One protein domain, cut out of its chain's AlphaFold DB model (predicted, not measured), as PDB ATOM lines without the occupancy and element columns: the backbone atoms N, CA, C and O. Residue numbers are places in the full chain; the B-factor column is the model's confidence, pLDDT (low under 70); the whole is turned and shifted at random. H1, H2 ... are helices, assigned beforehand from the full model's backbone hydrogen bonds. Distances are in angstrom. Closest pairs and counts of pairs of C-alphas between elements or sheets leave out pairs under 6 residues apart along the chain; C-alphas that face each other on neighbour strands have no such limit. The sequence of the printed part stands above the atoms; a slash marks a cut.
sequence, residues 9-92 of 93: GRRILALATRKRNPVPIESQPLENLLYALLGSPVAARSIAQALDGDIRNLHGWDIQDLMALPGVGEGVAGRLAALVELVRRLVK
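AT A GLANCE: This is residues 9 to 92 of the 93 residues of an uncharacterized protein of Thermus scotoductus (UniProt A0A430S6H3). A helical hairpin of H2 and H3 sits in the middle, with H1 and the looping residues 17 to 29 at one end of the long axis and H4, H5 and the first part of the long helix H6 toward the other. The last part of H6 with Lys 92, residues 85 to 92, sticks out from this body as a free arm. The printed part has 84 residues with six named helices, H1 to H6 in chain order, and no named strand; its class is all helix. It is compact, with a radius of gyration of the C-alphas of 13.5 A, and spans 43 by 31 by 21 A.

HOW THE PARTS SIT: H1, residues 9 to 16, touches H2, residues 30 to 38, closest at the C-alphas of Gly 9 and Ala 36, 4.6 A apart; they form a hairpin, running opposite ways at a steep tilt of 38 degrees. H2 also touches H3, residues 41 to 50, closest at the C-alphas of Leu 34 and Ala 44, 4.9 A apart; this hairpin has a steep tilt of 45 degrees, opposite ways. H4, residues 55 to 58, is close to H3 but not clearly touching, with the closest C-alphas, those of Ala 48 and Ile 55, 7.7 A apart. H5, residues 63 to 67, touches H6, residues 74 to 91, which touches H5 with its residues 74 to 81 alone; the closest C-alphas, those of Leu 66 and Ala 77, are 6.0 A apart. H6 is close to H2 but not clearly touching, with the C-alphas of Leu 38 and Val 76 closest at 6.3 A; their tilt of 69 degrees, opposite ways, is steep, only just short of about perpendicular. Among the pairs that stay apart are H1 and H6, and H4 and H6. Each O i to N i+4 pair inside H1, H2, H3, H5 and H6 is within hydrogen-bond range, while H4 is too short for such a pair.

IN THESE COORDINATES: H1 begins at C-alpha 9, (-42.982, -40.639, -16.145), and is 10.8 A long from first to last C-alpha. H2 measures 11.8 A in the same way and H3 14.1 A. H4 has four residues and H5 five; H5 begins at C-alpha 63, (-27.587, -22.275, -11.846). H6, the longest helix with 18 residues, runs 25.7 A and ends at C-alpha 91, (-22.334, -34.893, -28.260).

THE WHOLE: The two C-alphas farthest apart, those of Arg 20 and Gln 64, are 42.7 A from each other. The link from H1 to H2, 13 residues, is long, and the link from H5 to H6 is short; those from H2 to H3, H3 to H4 and H4 to H5 are tight. The printed part has no cut. Its mean pLDDT is 93.1, and no printed residue is under 70.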
ATOM      1  N   GLY A   9     -43.775 -39.642 -15.412       90.00
ATOM      2  CA  GLY A   9     -42.982 -40.639 -16.145       90.00
ATOM      3  C   GLY A   9     -43.808 -41.836 -16.637       90.00
ATOM      4  O   GLY A   9     -43.727 -42.234 -17.794       90.00
ATOM      5  N   ARG A  10     -44.713 -42.371 -15.806       90.88
ATOM      6  CA  ARG A  10     -45.607 -43.464 -16.236       90.88
ATOM      7  C   ARG A  10     -46.575 -43.012 -17.331       90.88
ATOM      8  O   ARG A  10     -46.962 -43.805 -18.182       90.88
ATOM      9  N   ARG A  11     -47.004 -41.751 -17.297       89.25
ATOM     10  CA  ARG A  11     -48.012 -41.227 -18.224       89.25
ATOM     11  C   ARG A  11     -47.428 -40.884 -19.582       89.25
ATOM     12  O   ARG A  11     -48.063 -41.214 -20.576       89.25
ATOM     13  N   ILE A  12     -46.231 -40.300 -19.630       92.56
ATOM     14  CA  ILE A  12     -45.540 -40.078 -20.903       92.56
ATOM     15  C   ILE A  12     -45.244 -41.417 -21.599       92.56
ATOM     16  O   ILE A  12     -45.520 -41.555 -22.786       92.56
ATOM     17  N   LEU A  13     -44.850 -42.451 -20.844       92.31
ATOM     18  CA  LEU A  13     -44.682 -43.807 -21.380       92.31
ATOM     19  C   LEU A  13     -45.999 -44.416 -21.870       92.31
ATOM     20  O   LEU A  13     -46.039 -45.017 -22.941       92.31
ATOM     21  N   ALA A  14     -47.097 -44.241 -21.131       91.62
ATOM     22  CA  ALA A  14     -48.407 -44.730 -21.559       91.62
ATOM     23  C   ALA A  14     -48.895 -44.043 -22.848       91.62
ATOM     24  O   ALA A  14     -49.549 -44.678 -23.669       91.62
ATOM     25  N   LEU A  15     -48.574 -42.759 -23.045       91.00
ATOM     26  CA  LEU A  15     -48.879 -42.039 -24.284       91.00
ATOM     27  C   LEU A  15     -48.029 -42.527 -25.460       91.00
ATOM     28  O   LEU A  15     -48.561 -42.681 -26.559       91.00
ATOM     29  N   ALA A  16     -46.749 -42.808 -25.222       92.81
ATOM     30  CA  ALA A  16     -45.844 -43.323 -26.245       92.81
ATOM     31  C   ALA A  16     -46.191 -44.756 -26.679       92.81
ATOM     32  O   ALA A  16     -46.021 -45.109 -27.840       92.81
ATOM     33  N   THR A  17     -46.727 -45.572 -25.767       93.31
ATOM     34  CA  THR A  17     -46.953 -47.014 -25.989       93.31
ATOM     35  C   THR A  17     -48.423 -47.406 -26.192       93.31
ATOM     36  O   THR A  17     -48.747 -48.593 -26.254       93.31
ATOM     37  N   ARG A  18     -49.356 -46.445 -26.294       91.62
ATOM     38  CA  ARG A  18     -50.787 -46.765 -26.457       91.62
ATOM     39  C   ARG A  18     -51.090 -47.428 -27.806       91.62
ATOM     40  O   ARG A  18     -50.606 -47.005 -28.849       91.62
ATOM     41  N   LYS A  19     -52.006 -48.405 -27.784       90.75
ATOM     42  CA  LYS A  19     -52.410 -49.218 -28.950       90.75
ATOM     43  C   LYS A  19     -52.995 -48.416 -30.121       90.75
ATOM     44  O   LYS A  19     -52.875 -48.837 -31.265       90.75
ATOM     45  N   ARG A  20     -53.677 -47.299 -29.854       91.06
ATOM     46  CA  ARG A  20     -54.268 -46.428 -30.886       91.06
ATOM     47  C   ARG A  20     -53.664 -45.033 -30.792       91.06
ATOM     48  O   ARG A  20     -53.684 -44.440 -29.714       91.06
ATOM     49  N   ASN A  21     -53.205 -44.508 -31.927       88.75
ATOM     50  CA  ASN A  21     -52.625 -43.171 -32.079       88.75
ATOM     51  C   ASN A  21     -51.456 -42.892 -31.113       88.75
ATOM     52  O   ASN A  21     -51.545 -41.917 -30.370       88.75
ATOM     53  N   PRO A  22     -50.404 -43.725 -31.026       92.00
ATOM     54  CA  PRO A  22     -49.277 -43.460 -30.126       92.00
ATOM     55  C   PRO A  22     -48.731 -42.041 -30.323       92.00
ATOM     56  O   PRO A  22     -48.738 -41.525 -31.438       92.00
ATOM     57  N   VAL A  23     -48.316 -41.391 -29.233       92.31
ATOM     58  CA  VAL A  23     -47.714 -40.051 -29.292       92.31
ATOM     59  C   VAL A  23     -46.221 -40.194 -29.012       92.31
ATOM     60  O   VAL A  23     -45.871 -40.414 -27.849       92.31
ATOM     61  N   PRO A  24     -45.353 -40.102 -30.036       92.94
ATOM     62  CA  PRO A  24     -43.914 -40.280 -29.874       92.94
ATOM     63  C   PRO A  24     -43.329 -39.332 -28.823       92.94
ATOM     64  O   PRO A  24     -43.820 -38.209 -28.652       92.94
ATOM     65  N   ILE A  25     -42.294 -39.773 -28.107       92.75
ATOM     66  CA  ILE A  25     -41.673 -38.984 -27.029       92.75
ATOM     67  C   ILE A  25     -41.068 -37.698 -27.600       92.75
ATOM     68  O   ILE A  25     -41.244 -36.631 -27.023       92.75
ATOM     69  N   GLU A  26     -40.443 -37.787 -28.769       92.19
ATOM     70  CA  GLU A  26     -39.836 -36.684 -29.514       92.19
ATOM     71  C   GLU A  26     -40.845 -35.627 -29.985       92.19
ATOM     72  O   GLU A  26     -40.463 -34.495 -30.261       92.19
ATOM     73  N   SER A  27     -42.138 -35.965 -30.038       93.81
ATOM     74  CA  SER A  27     -43.211 -35.021 -30.380       93.81
ATOM     75  C   SER A  27     -43.816 -34.315 -29.160       93.81
ATOM     76  O   SER A  27     -44.721 -33.490 -29.302       93.81
ATOM     77  N   GLN A  28     -43.379 -34.663 -27.945       94.06
ATOM     78  CA  GLN A  28     -43.911 -34.058 -26.728       94.06
ATOM     79  C   GLN A  28     -43.399 -32.622 -26.566       94.06
ATOM     80  O   GLN A  28     -42.213 -32.371 -26.770       94.06
ATOM     81  N   PRO A  29     -44.253 -31.688 -26.108       95.00
ATOM     82  CA  PRO A  29     -43.799 -30.366 -25.698       95.00
ATOM     83  C   PRO A  29     -42.719 -30.455 -24.618       95.00
ATOM     84  O   PRO A  29     -42.782 -31.332 -23.747       95.00
ATOM     85  N   LEU A  30     -41.794 -29.493 -24.612       95.94
ATOM     86  CA  LEU A  30     -40.721 -29.422 -23.620       95.94
ATOM     87  C   LEU A  30     -41.256 -29.461 -22.178       95.94
ATOM     88  O   LEU A  30     -40.716 -30.193 -21.356       95.94
ATOM     89  N   GLU A  31     -42.366 -28.773 -21.884       96.12
ATOM     90  CA  GLU A  31     -43.026 -28.815 -20.565       96.12
ATOM     91  C   GLU A  31     -43.369 -30.251 -20.130       96.12
ATOM     92  O   GLU A  31     -43.138 -30.625 -18.982       96.12
ATOM     93  N   ASN A  32     -43.871 -31.096 -21.036       95.50
ATOM     94  CA  ASN A  32     -44.236 -32.475 -20.704       95.50
ATOM     95  C   ASN A  32     -42.999 -33.342 -20.436       95.50
ATOM     96  O   ASN A  32     -43.020 -34.175 -19.524       95.50
ATOM     97  N   LEU A  33     -41.928 -33.138 -21.206       95.62
ATOM     98  CA  LEU A  33     -40.648 -33.820 -21.012       95.62
ATOM     99  C   LEU A  33     -40.013 -33.415 -19.677       95.62
ATOM    100  O   LEU A  33     -39.648 -34.273 -18.872       95.62
ATOM    101  N   LEU A  34     -39.965 -32.111 -19.401       95.75
ATOM    102  CA  LEU A  34     -39.456 -31.565 -18.147       95.75
ATOM    103  C   LEU A  34     -40.300 -32.009 -16.958       95.75
ATOM    104  O   LEU A  34     -39.750 -32.358 -15.920       95.75
ATOM    105  N   TYR A  35     -41.623 -32.079 -17.085       95.62
ATOM    106  CA  TYR A  35     -42.456 -32.560 -15.989       95.62
ATOM    107  C   TYR A  35     -42.236 -34.055 -15.721       95.62
ATOM    108  O   TYR A  35     -42.166 -34.465 -14.560       95.62
ATOM    109  N   ALA A  36     -42.062 -34.870 -16.766       94.81
ATOM    110  CA  ALA A  36     -41.693 -36.276 -16.616       94.81
ATOM    111  C   ALA A  36     -40.338 -36.462 -15.917       94.81
ATOM    112  O   ALA A  36     -40.222 -37.353 -15.077       94.81
ATOM    113  N   LEU A  37     -39.360 -35.607 -16.224       94.44
ATOM    114  CA  LEU A  37     -38.021 -35.630 -15.636       94.44
ATOM    115  C   LEU A  37     -37.991 -35.108 -14.189       94.44
ATOM    116  O   LEU A  37     -37.377 -35.707 -13.309       94.44
ATOM    117  N   LEU A  38     -38.623 -33.962 -13.945       93.94
ATOM    118  CA  LEU A  38     -38.462 -33.186 -12.715       93.94
ATOM    119  C   LEU A  38     -39.513 -33.539 -11.659       93.94
ATOM    120  O   LEU A  38     -39.279 -33.334 -10.470       93.94
ATOM    121  N   GLY A  39     -40.673 -34.058 -12.072       92.69
ATOM    122  CA  GLY A  39     -41.787 -34.384 -11.179       92.69
ATOM    123  C   GLY A  39     -42.556 -33.168 -10.646       92.69
ATOM    124  O   GLY A  39     -43.525 -33.343  -9.910       92.69
ATOM    125  N   SER A  40     -42.172 -31.949 -11.035       93.06
ATOM    126  CA  SER A  40     -42.840 -30.699 -10.659       93.06
ATOM    127  C   SER A  40     -43.461 -30.040 -11.896       93.06
ATOM    128  O   SER A  40     -42.717 -29.637 -12.791       93.06
ATOM    129  N   PRO A  41     -44.803 -29.915 -11.976       94.00
ATOM    130  CA  PRO A  41     -45.451 -29.283 -13.125       94.00
ATOM    131  C   PRO A  41     -45.196 -27.772 -13.155       94.00
ATOM    132  O   PRO A  41     -45.071 -27.199 -14.229       94.00
ATOM    133  N   VAL A  42     -45.059 -27.139 -11.982       95.00
ATOM    134  CA  VAL A  42     -44.748 -25.706 -11.869       95.00
ATOM    135  C   VAL A  42     -43.351 -25.432 -12.415       95.00
ATOM    136  O   VAL A  42     -43.207 -24.612 -13.310       95.00
ATOM    137  N   ALA A  43     -42.345 -26.181 -11.954       96.19
ATOM    138  CA  ALA A  43     -40.974 -26.018 -12.433       96.19
ATOM    139  C   ALA A  43     -40.864 -26.270 -13.942       96.19
ATOM    140  O   ALA A  43     -40.244 -25.496 -14.661       96.19
ATOM    141  N   ALA A  44     -41.494 -27.345 -14.424       96.31
ATOM    142  CA  ALA A  44     -41.470 -27.706 -15.834       96.31
ATOM    143  C   ALA A  44     -42.069 -26.616 -16.726       96.31
ATOM    144  O   ALA A  44     -41.495 -26.304 -17.766       96.31
ATOM    145  N   ARG A  45     -43.187 -26.017 -16.299       97.19
ATOM    146  CA  ARG A  45     -43.816 -24.900 -17.000       97.19
ATOM    147  C   ARG A  45     -42.936 -23.659 -16.997       97.19
ATOM    148  O   ARG A  45     -42.702 -23.107 -18.065       97.19
ATOM    149  N   SER A  46     -42.428 -23.254 -15.832       97.31
ATOM    150  CA  SER A  46     -41.571 -22.069 -15.705       97.31
ATOM    151  C   SER A  46     -40.328 -22.177 -16.587       97.31
ATOM    152  O   SER A  46     -40.009 -21.242 -17.312       97.31
ATOM    153  N   ILE A  47     -39.665 -23.339 -16.584       96.88
ATOM    154  CA  ILE A  47     -38.484 -23.588 -17.421       96.88
ATOM    155  C   ILE A  47     -38.870 -23.616 -18.903       96.88
ATOM    156  O   ILE A  47     -38.223 -22.963 -19.709       96.88
ATOM    157  N   ALA A  48     -39.929 -24.336 -19.288       97.06
ATOM    158  CA  ALA A  48     -40.337 -24.401 -20.691       97.06
ATOM    159  C   ALA A  48     -40.706 -23.022 -21.260       97.06
ATOM    160  O   ALA A  48     -40.365 -22.738 -22.402       97.06
ATOM    161  N   GLN A  49     -41.361 -22.168 -20.469       96.94
ATOM    162  CA  GLN A  49     -41.675 -20.791 -20.855       96.94
ATOM    163  C   GLN A  49     -40.416 -19.932 -20.974       96.94
ATOM    164  O   GLN A  49     -40.250 -19.237 -21.969       96.94
ATOM    165  N   ALA A  50     -39.515 -20.011 -19.993       96.38
ATOM    166  CA  ALA A  50     -38.262 -19.260 -20.005       96.38
ATOM    167  C   ALA A  50     -37.355 -19.616 -21.195       96.38
ATOM    168  O   ALA A  50     -36.596 -18.778 -21.670       96.38
ATOM    169  N   LEU A  51     -37.454 -20.855 -21.682       95.38
ATOM    170  CA  LEU A  51     -36.686 -21.364 -22.815       95.38
ATOM    171  C   LEU A  51     -37.440 -21.295 -24.154       95.38
ATOM    172  O   LEU A  51     -36.965 -21.858 -25.137       95.38
ATOM    173  N   ASP A  52     -38.613 -20.658 -24.212       95.31
ATOM    174  CA  ASP A  52     -39.470 -20.593 -25.410       95.31
ATOM    175  C   ASP A  52     -39.748 -21.976 -26.044       95.31
ATOM    176  O   ASP A  52     -39.744 -22.178 -27.255       95.31
ATOM    177  N   GLY A  53     -39.919 -22.994 -25.197       94.06
ATOM    178  CA  GLY A  53     -40.163 -24.370 -25.624       94.06
ATOM    179  C   GLY A  53     -38.956 -25.100 -26.228       94.06
ATOM    180  O   GLY A  53     -39.102 -26.271 -26.584       94.06
ATOM    181  N   ASP A  54     -37.775 -24.481 -26.293       92.69
ATOM    182  CA  ASP A  54     -36.565 -25.062 -26.879       92.69
ATOM    183  C   ASP A  54     -35.426 -25.179 -25.856       92.69
ATOM    184  O   ASP A  54     -34.826 -24.197 -25.426       92.69
ATOM    185  N   ILE A  55     -35.057 -26.416 -25.507       91.19
ATOM    186  CA  ILE A  55     -34.007 -26.700 -24.515       91.19
ATOM    187  C   ILE A  55     -32.630 -26.138 -24.904       91.19
ATOM    188  O   ILE A  55     -31.773 -25.956 -24.041       91.19
ATOM    189  N   ARG A  56     -32.396 -25.840 -26.190       89.38
ATOM    190  CA  ARG A  56     -31.144 -25.235 -26.673       89.38
ATOM    191  C   ARG A  56     -30.968 -23.796 -26.185       89.38
ATOM    192  O   ARG A  56     -29.831 -23.360 -26.024       89.38
ATOM    193  N   ASN A  57     -32.065 -23.106 -25.866       92.44
ATOM    194  CA  ASN A  57     -32.050 -21.745 -25.323       92.44
ATOM    195  C   ASN A  57     -31.501 -21.674 -23.891       92.44
ATOM    196  O   ASN A  57     -31.299 -20.588 -23.360       92.44
ATOM    197  N   LEU A  58     -31.207 -22.822 -23.273       90.50
ATOM    198  CA  LEU A  58     -30.521 -22.888 -21.987       90.50
ATOM    199  C   LEU A  58     -29.043 -22.469 -22.089       90.50
ATOM    200  O   LEU A  58     -28.362 -22.298 -21.079       90.50
ATOM    201  N   HIS A  59     -28.494 -22.339 -23.301       84.94
ATOM    202  CA  HIS A  59     -27.118 -21.895 -23.467       84.94
ATOM    203  C   HIS A  59     -26.913 -20.492 -22.870       84.94
ATOM    204  O   HIS A  59     -27.566 -19.537 -23.272       84.94
ATOM    205  N   GLY A  60     -25.970 -20.381 -21.931       82.50
ATOM    206  CA  GLY A  60     -25.609 -19.110 -21.294       82.50
ATOM    207  C   GLY A  60     -26.277 -18.887 -19.940       82.50
ATOM    208  O   GLY A  60     -25.886 -17.959 -19.248       82.50
ATOM    209  N   TRP A  61     -27.206 -19.762 -19.549       91.50
ATOM    210  CA  TRP A  61     -27.790 -19.762 -18.214       91.50
ATOM    211  C   TRP A  61     -26.840 -20.405 -17.210       91.50
ATOM    212  O   TRP A  61     -26.259 -21.466 -17.477       91.50
ATOM    213  N   ASP A  62     -26.732 -19.798 -16.036       90.81
ATOM    214  CA  ASP A  62     -26.120 -20.409 -14.870       90.81
ATOM    215  C   ASP A  62     -27.170 -21.067 -13.947       90.81
ATOM    216  O   ASP A  62     -28.365 -21.163 -14.243       90.81
ATOM    217  N   ILE A  63     -26.704 -21.622 -12.824       91.56
ATOM    218  CA  ILE A  63     -27.587 -22.275 -11.846       91.56
ATOM    219  C   ILE A  63     -28.500 -21.253 -11.149       91.56
ATOM    220  O   ILE A  63     -29.630 -21.601 -10.801       91.56
ATOM    221  N   GLN A  64     -28.039 -20.019 -10.947       94.19
ATOM    222  CA  GLN A  64     -28.813 -18.962 -10.294       94.19
ATOM    223  C   GLN A  64     -29.961 -18.492 -11.188       94.19
ATOM    224  O   GLN A  64     -31.078 -18.343 -10.692       94.19
ATOM    225  N   ASP A  65     -29.733 -18.373 -12.498       94.31
ATOM    226  CA  ASP A  65     -30.778 -18.062 -13.478       94.31
ATOM    227  C   ASP A  65     -31.914 -19.091 -13.418       94.31
ATOM    228  O   ASP A  65     -33.098 -18.747 -13.394       94.31
ATOM    229  N   LEU A  66     -31.561 -20.378 -13.320       93.62
ATOM    230  CA  LEU A  66     -32.537 -21.451 -13.147       93.62
ATOM    231  C   LEU A  66     -33.289 -21.327 -11.822       93.62
ATOM    232  O   LEU A  66     -34.510 -21.459 -11.805       93.62
ATOM    233  N   MET A  67     -32.581 -21.086 -10.721       95.88
ATOM    234  CA  MET A  67     -33.177 -20.978  -9.385       95.88
ATOM    235  C   MET A  67     -34.050 -19.730  -9.202       95.88
ATOM    236  O   MET A  67     -34.915 -19.722  -8.328       95.88
ATOM    237  N   ALA A  68     -33.881 -18.702 -10.037       96.56
ATOM    238  CA  ALA A  68     -34.762 -17.539 -10.062       96.56
ATOM    239  C   ALA A  68     -36.164 -17.861 -10.620       96.56
ATOM    240  O   ALA A  68     -37.108 -17.095 -10.412       96.56
ATOM    241  N   LEU A  69     -36.333 -18.995 -11.314       96.56
ATOM    242  CA  LEU A  69     -37.611 -19.380 -11.903       96.56
ATOM    243  C   LEU A  69     -38.605 -19.916 -10.855       96.56
ATOM    244  O   LEU A  69     -38.246 -20.718  -9.985       96.56
ATOM    245  N   PRO A  70     -39.907 -19.587 -10.975       96.25
ATOM    246  CA  PRO A  70     -40.923 -20.081 -10.054       96.25
ATOM    247  C   PRO A  70     -40.960 -21.612  -9.973       96.25
ATOM    248  O   PRO A  70     -41.129 -22.309 -10.977       96.25
ATOM    249  N   GLY A  71     -40.849 -22.144  -8.754       94.44
ATOM    250  CA  GLY A  71     -40.892 -23.584  -8.489       94.44
ATOM    251  C   GLY A  71     -39.589 -24.337  -8.777       94.44
ATOM    252  O   GLY A  71     -39.580 -25.565  -8.647       94.44
ATOM    253  N   VAL A  72     -38.503 -23.643  -9.136       96.31
ATOM    254  CA  VAL A  72     -37.179 -24.235  -9.356       96.31
ATOM    255  C   VAL A  72     -36.313 -24.062  -8.106       96.31
ATOM    256  O   VAL A  72     -35.735 -23.014  -7.863       96.31
ATOM    257  N   GLY A  73     -36.228 -25.116  -7.293       95.56
ATOM    258  CA  GLY A  73     -35.270 -25.192  -6.183       95.56
ATOM    259  C   GLY A  73     -33.962 -25.880  -6.582       95.56
ATOM    260  O   GLY A  73     -33.853 -26.437  -7.677       95.56
ATOM    261  N   GLU A  74     -33.006 -25.943  -5.651       95.25
ATOM    262  CA  GLU A  74     -31.681 -26.559  -5.850       95.25
ATOM    263  C   GLU A  74     -31.754 -27.969  -6.451       95.25
ATOM    264  O   GLU A  74     -31.043 -28.294  -7.399       95.25
ATOM    265  N   GLY A  75     -32.672 -28.809  -5.960       94.50
ATOM    266  CA  GLY A  75     -32.836 -30.174  -6.465       94.50
ATOM    267  C   GLY A  75     -33.320 -30.244  -7.920       94.50
ATOM    268  O   GLY A  75     -32.968 -31.179  -8.640       94.50
ATOM    269  N   VAL A  76     -34.114 -29.271  -8.372       95.62
ATOM    270  CA  VAL A  76     -34.557 -29.176  -9.772       95.62
ATOM    271  C   VAL A  76     -33.417 -28.657 -10.641       95.62
ATOM    272  O   VAL A  76     -33.103 -29.278 -11.658       95.62
ATOM    273  N   ALA A  77     -32.772 -27.568 -10.215       94.75
ATOM    274  CA  ALA A  77     -31.652 -26.963 -10.925       94.75
ATOM    275  C   ALA A  77     -30.496 -27.963 -11.102       94.75
ATOM    276  O   ALA A  77     -30.008 -28.157 -12.214       94.75
ATOM    277  N   GLY A  78     -30.136 -28.697 -10.043       93.88
ATOM    278  CA  GLY A  78     -29.091 -29.721 -10.078       93.88
ATOM    279  C   GLY A  78     -29.399 -30.876 -11.036       93.88
ATOM    280  O   GLY A  78     -28.519 -31.307 -11.780       93.88
ATOM    281  N   ARG A  79     -30.654 -31.354 -11.092       94.62
ATOM    282  CA  ARG A  79     -31.063 -32.398 -12.055       94.62
ATOM    283  C   ARG A  79     -30.963 -31.919 -13.499       94.62
ATOM    284  O   ARG A  79     -30.516 -32.681 -14.354       94.62
ATOM    285  N   LEU A  80     -31.374 -30.680 -13.774       93.06
ATOM    286  CA  LEU A  80     -31.297 -30.118 -15.120       93.06
ATOM    287  C   LEU A  80     -29.839 -29.890 -15.541       93.06
ATOM    288  O   LEU A  80     -29.453 -30.309 -16.630       93.06
ATOM    289  N   ALA A  81     -29.014 -29.320 -14.661       91.25
ATOM    290  CA  ALA A  81     -27.583 -29.137 -14.902       91.25
ATOM    291  C   ALA A  81     -26.876 -30.475 -15.182       91.25
ATOM    292  O   ALA A  81     -26.114 -30.587 -16.146       91.25
ATOM    293  N   ALA A  82     -27.184 -31.513 -14.397       93.56
ATOM    294  CA  ALA A  82     -26.657 -32.857 -14.612       93.56
ATOM    295  C   ALA A  82     -27.084 -33.437 -15.970       93.56
ATOM    296  O   ALA A  82     -26.244 -33.972 -16.693       93.56
ATOM    297  N   LEU A  83     -28.360 -33.303 -16.355       92.62
ATOM    298  CA  LEU A  83     -28.843 -33.754 -17.664       92.62
ATOM    299  C   LEU A  83     -28.086 -33.071 -18.812       92.62
ATOM    300  O   LEU A  83     -27.649 -33.737 -19.747       92.62
ATOM    301  N   VAL A  84     -27.923 -31.752 -18.741       89.88
ATOM    302  CA  VAL A  84     -27.246 -30.969 -19.785       89.88
ATOM    303  C   VAL A  84     -25.790 -31.393 -19.931       89.88
ATOM    304  O   VAL A  84     -25.307 -31.553 -21.050       89.88
ATOM    305  N   GLU A  85     -25.093 -31.615 -18.818       91.31
ATOM    306  CA  GLU A  85     -23.716 -32.109 -18.838       91.31
ATOM    307  C   GLU A  85     -23.623 -33.523 -19.432       91.31
ATOM    308  O   GLU A  85     -22.737 -33.781 -20.250       91.31
ATOM    309  N   LEU A  86     -24.558 -34.423 -19.105       93.25
ATOM    310  CA  LEU A  86     -24.622 -35.754 -19.720       93.25
ATOM    311  C   LEU A  86     -24.794 -35.661 -21.242       93.25
ATOM    312  O   LEU A  86     -24.053 -36.304 -21.981       93.25
ATOM    313  N   VAL A  87     -25.719 -34.825 -21.722       90.69
ATOM    314  CA  VAL A  87     -25.921 -34.600 -23.164       90.69
ATOM    315  C   VAL A  87     -24.668 -34.006 -23.805       90.69
ATOM    316  O   VAL A  87     -24.235 -34.472 -24.857       90.69
ATOM    317  N   ARG A  88     -24.029 -33.022 -23.161       88.44
ATOM    318  CA  ARG A  88     -22.797 -32.394 -23.656       88.44
ATOM    319  C   ARG A  88     -21.675 -33.415 -23.850       88.44
ATOM    320  O   ARG A  88     -21.016 -33.368 -24.884       88.44
ATOM    321  N   ARG A  89     -21.487 -34.343 -22.903       92.81
ATOM    322  CA  ARG A  89     -20.502 -35.438 -23.004       92.81
ATOM    323  C   ARG A  89     -20.834 -36.454 -24.094       92.81
ATOM    324  O   ARG A  89     -19.927 -37.053 -24.654       92.81
ATOM    325  N   LEU A  90     -22.116 -36.667 -24.391       92.12
ATOM    326  CA  LEU A  90     -22.536 -37.559 -25.476       92.12
ATOM    327  C   LEU A  90     -22.298 -36.943 -26.860       92.12
ATOM    328  O   LEU A  90     -21.972 -37.670 -27.796       92.12
ATOM    329  N   VAL A  91     -22.468 -35.623 -26.987       89.50
ATOM    330  CA  VAL A  91     -22.334 -34.893 -28.260       89.50
ATOM    331  C   VAL A  91     -20.881 -34.508 -28.555       89.50
ATOM    332  O   VAL A  91     -20.450 -34.602 -29.702       89.50
ATOM    333  N   LYS A  92     -20.112 -34.090 -27.542       76.44
ATOM    334  CA  LYS A  92     -18.673 -33.821 -27.666       76.44
ATOM    335  C   LYS A  92     -17.894 -35.128 -27.492       76.44
ATOM    336  O   LYS A  92     -17.446 -35.425 -26.386       76.44
TER     337      LYS A  92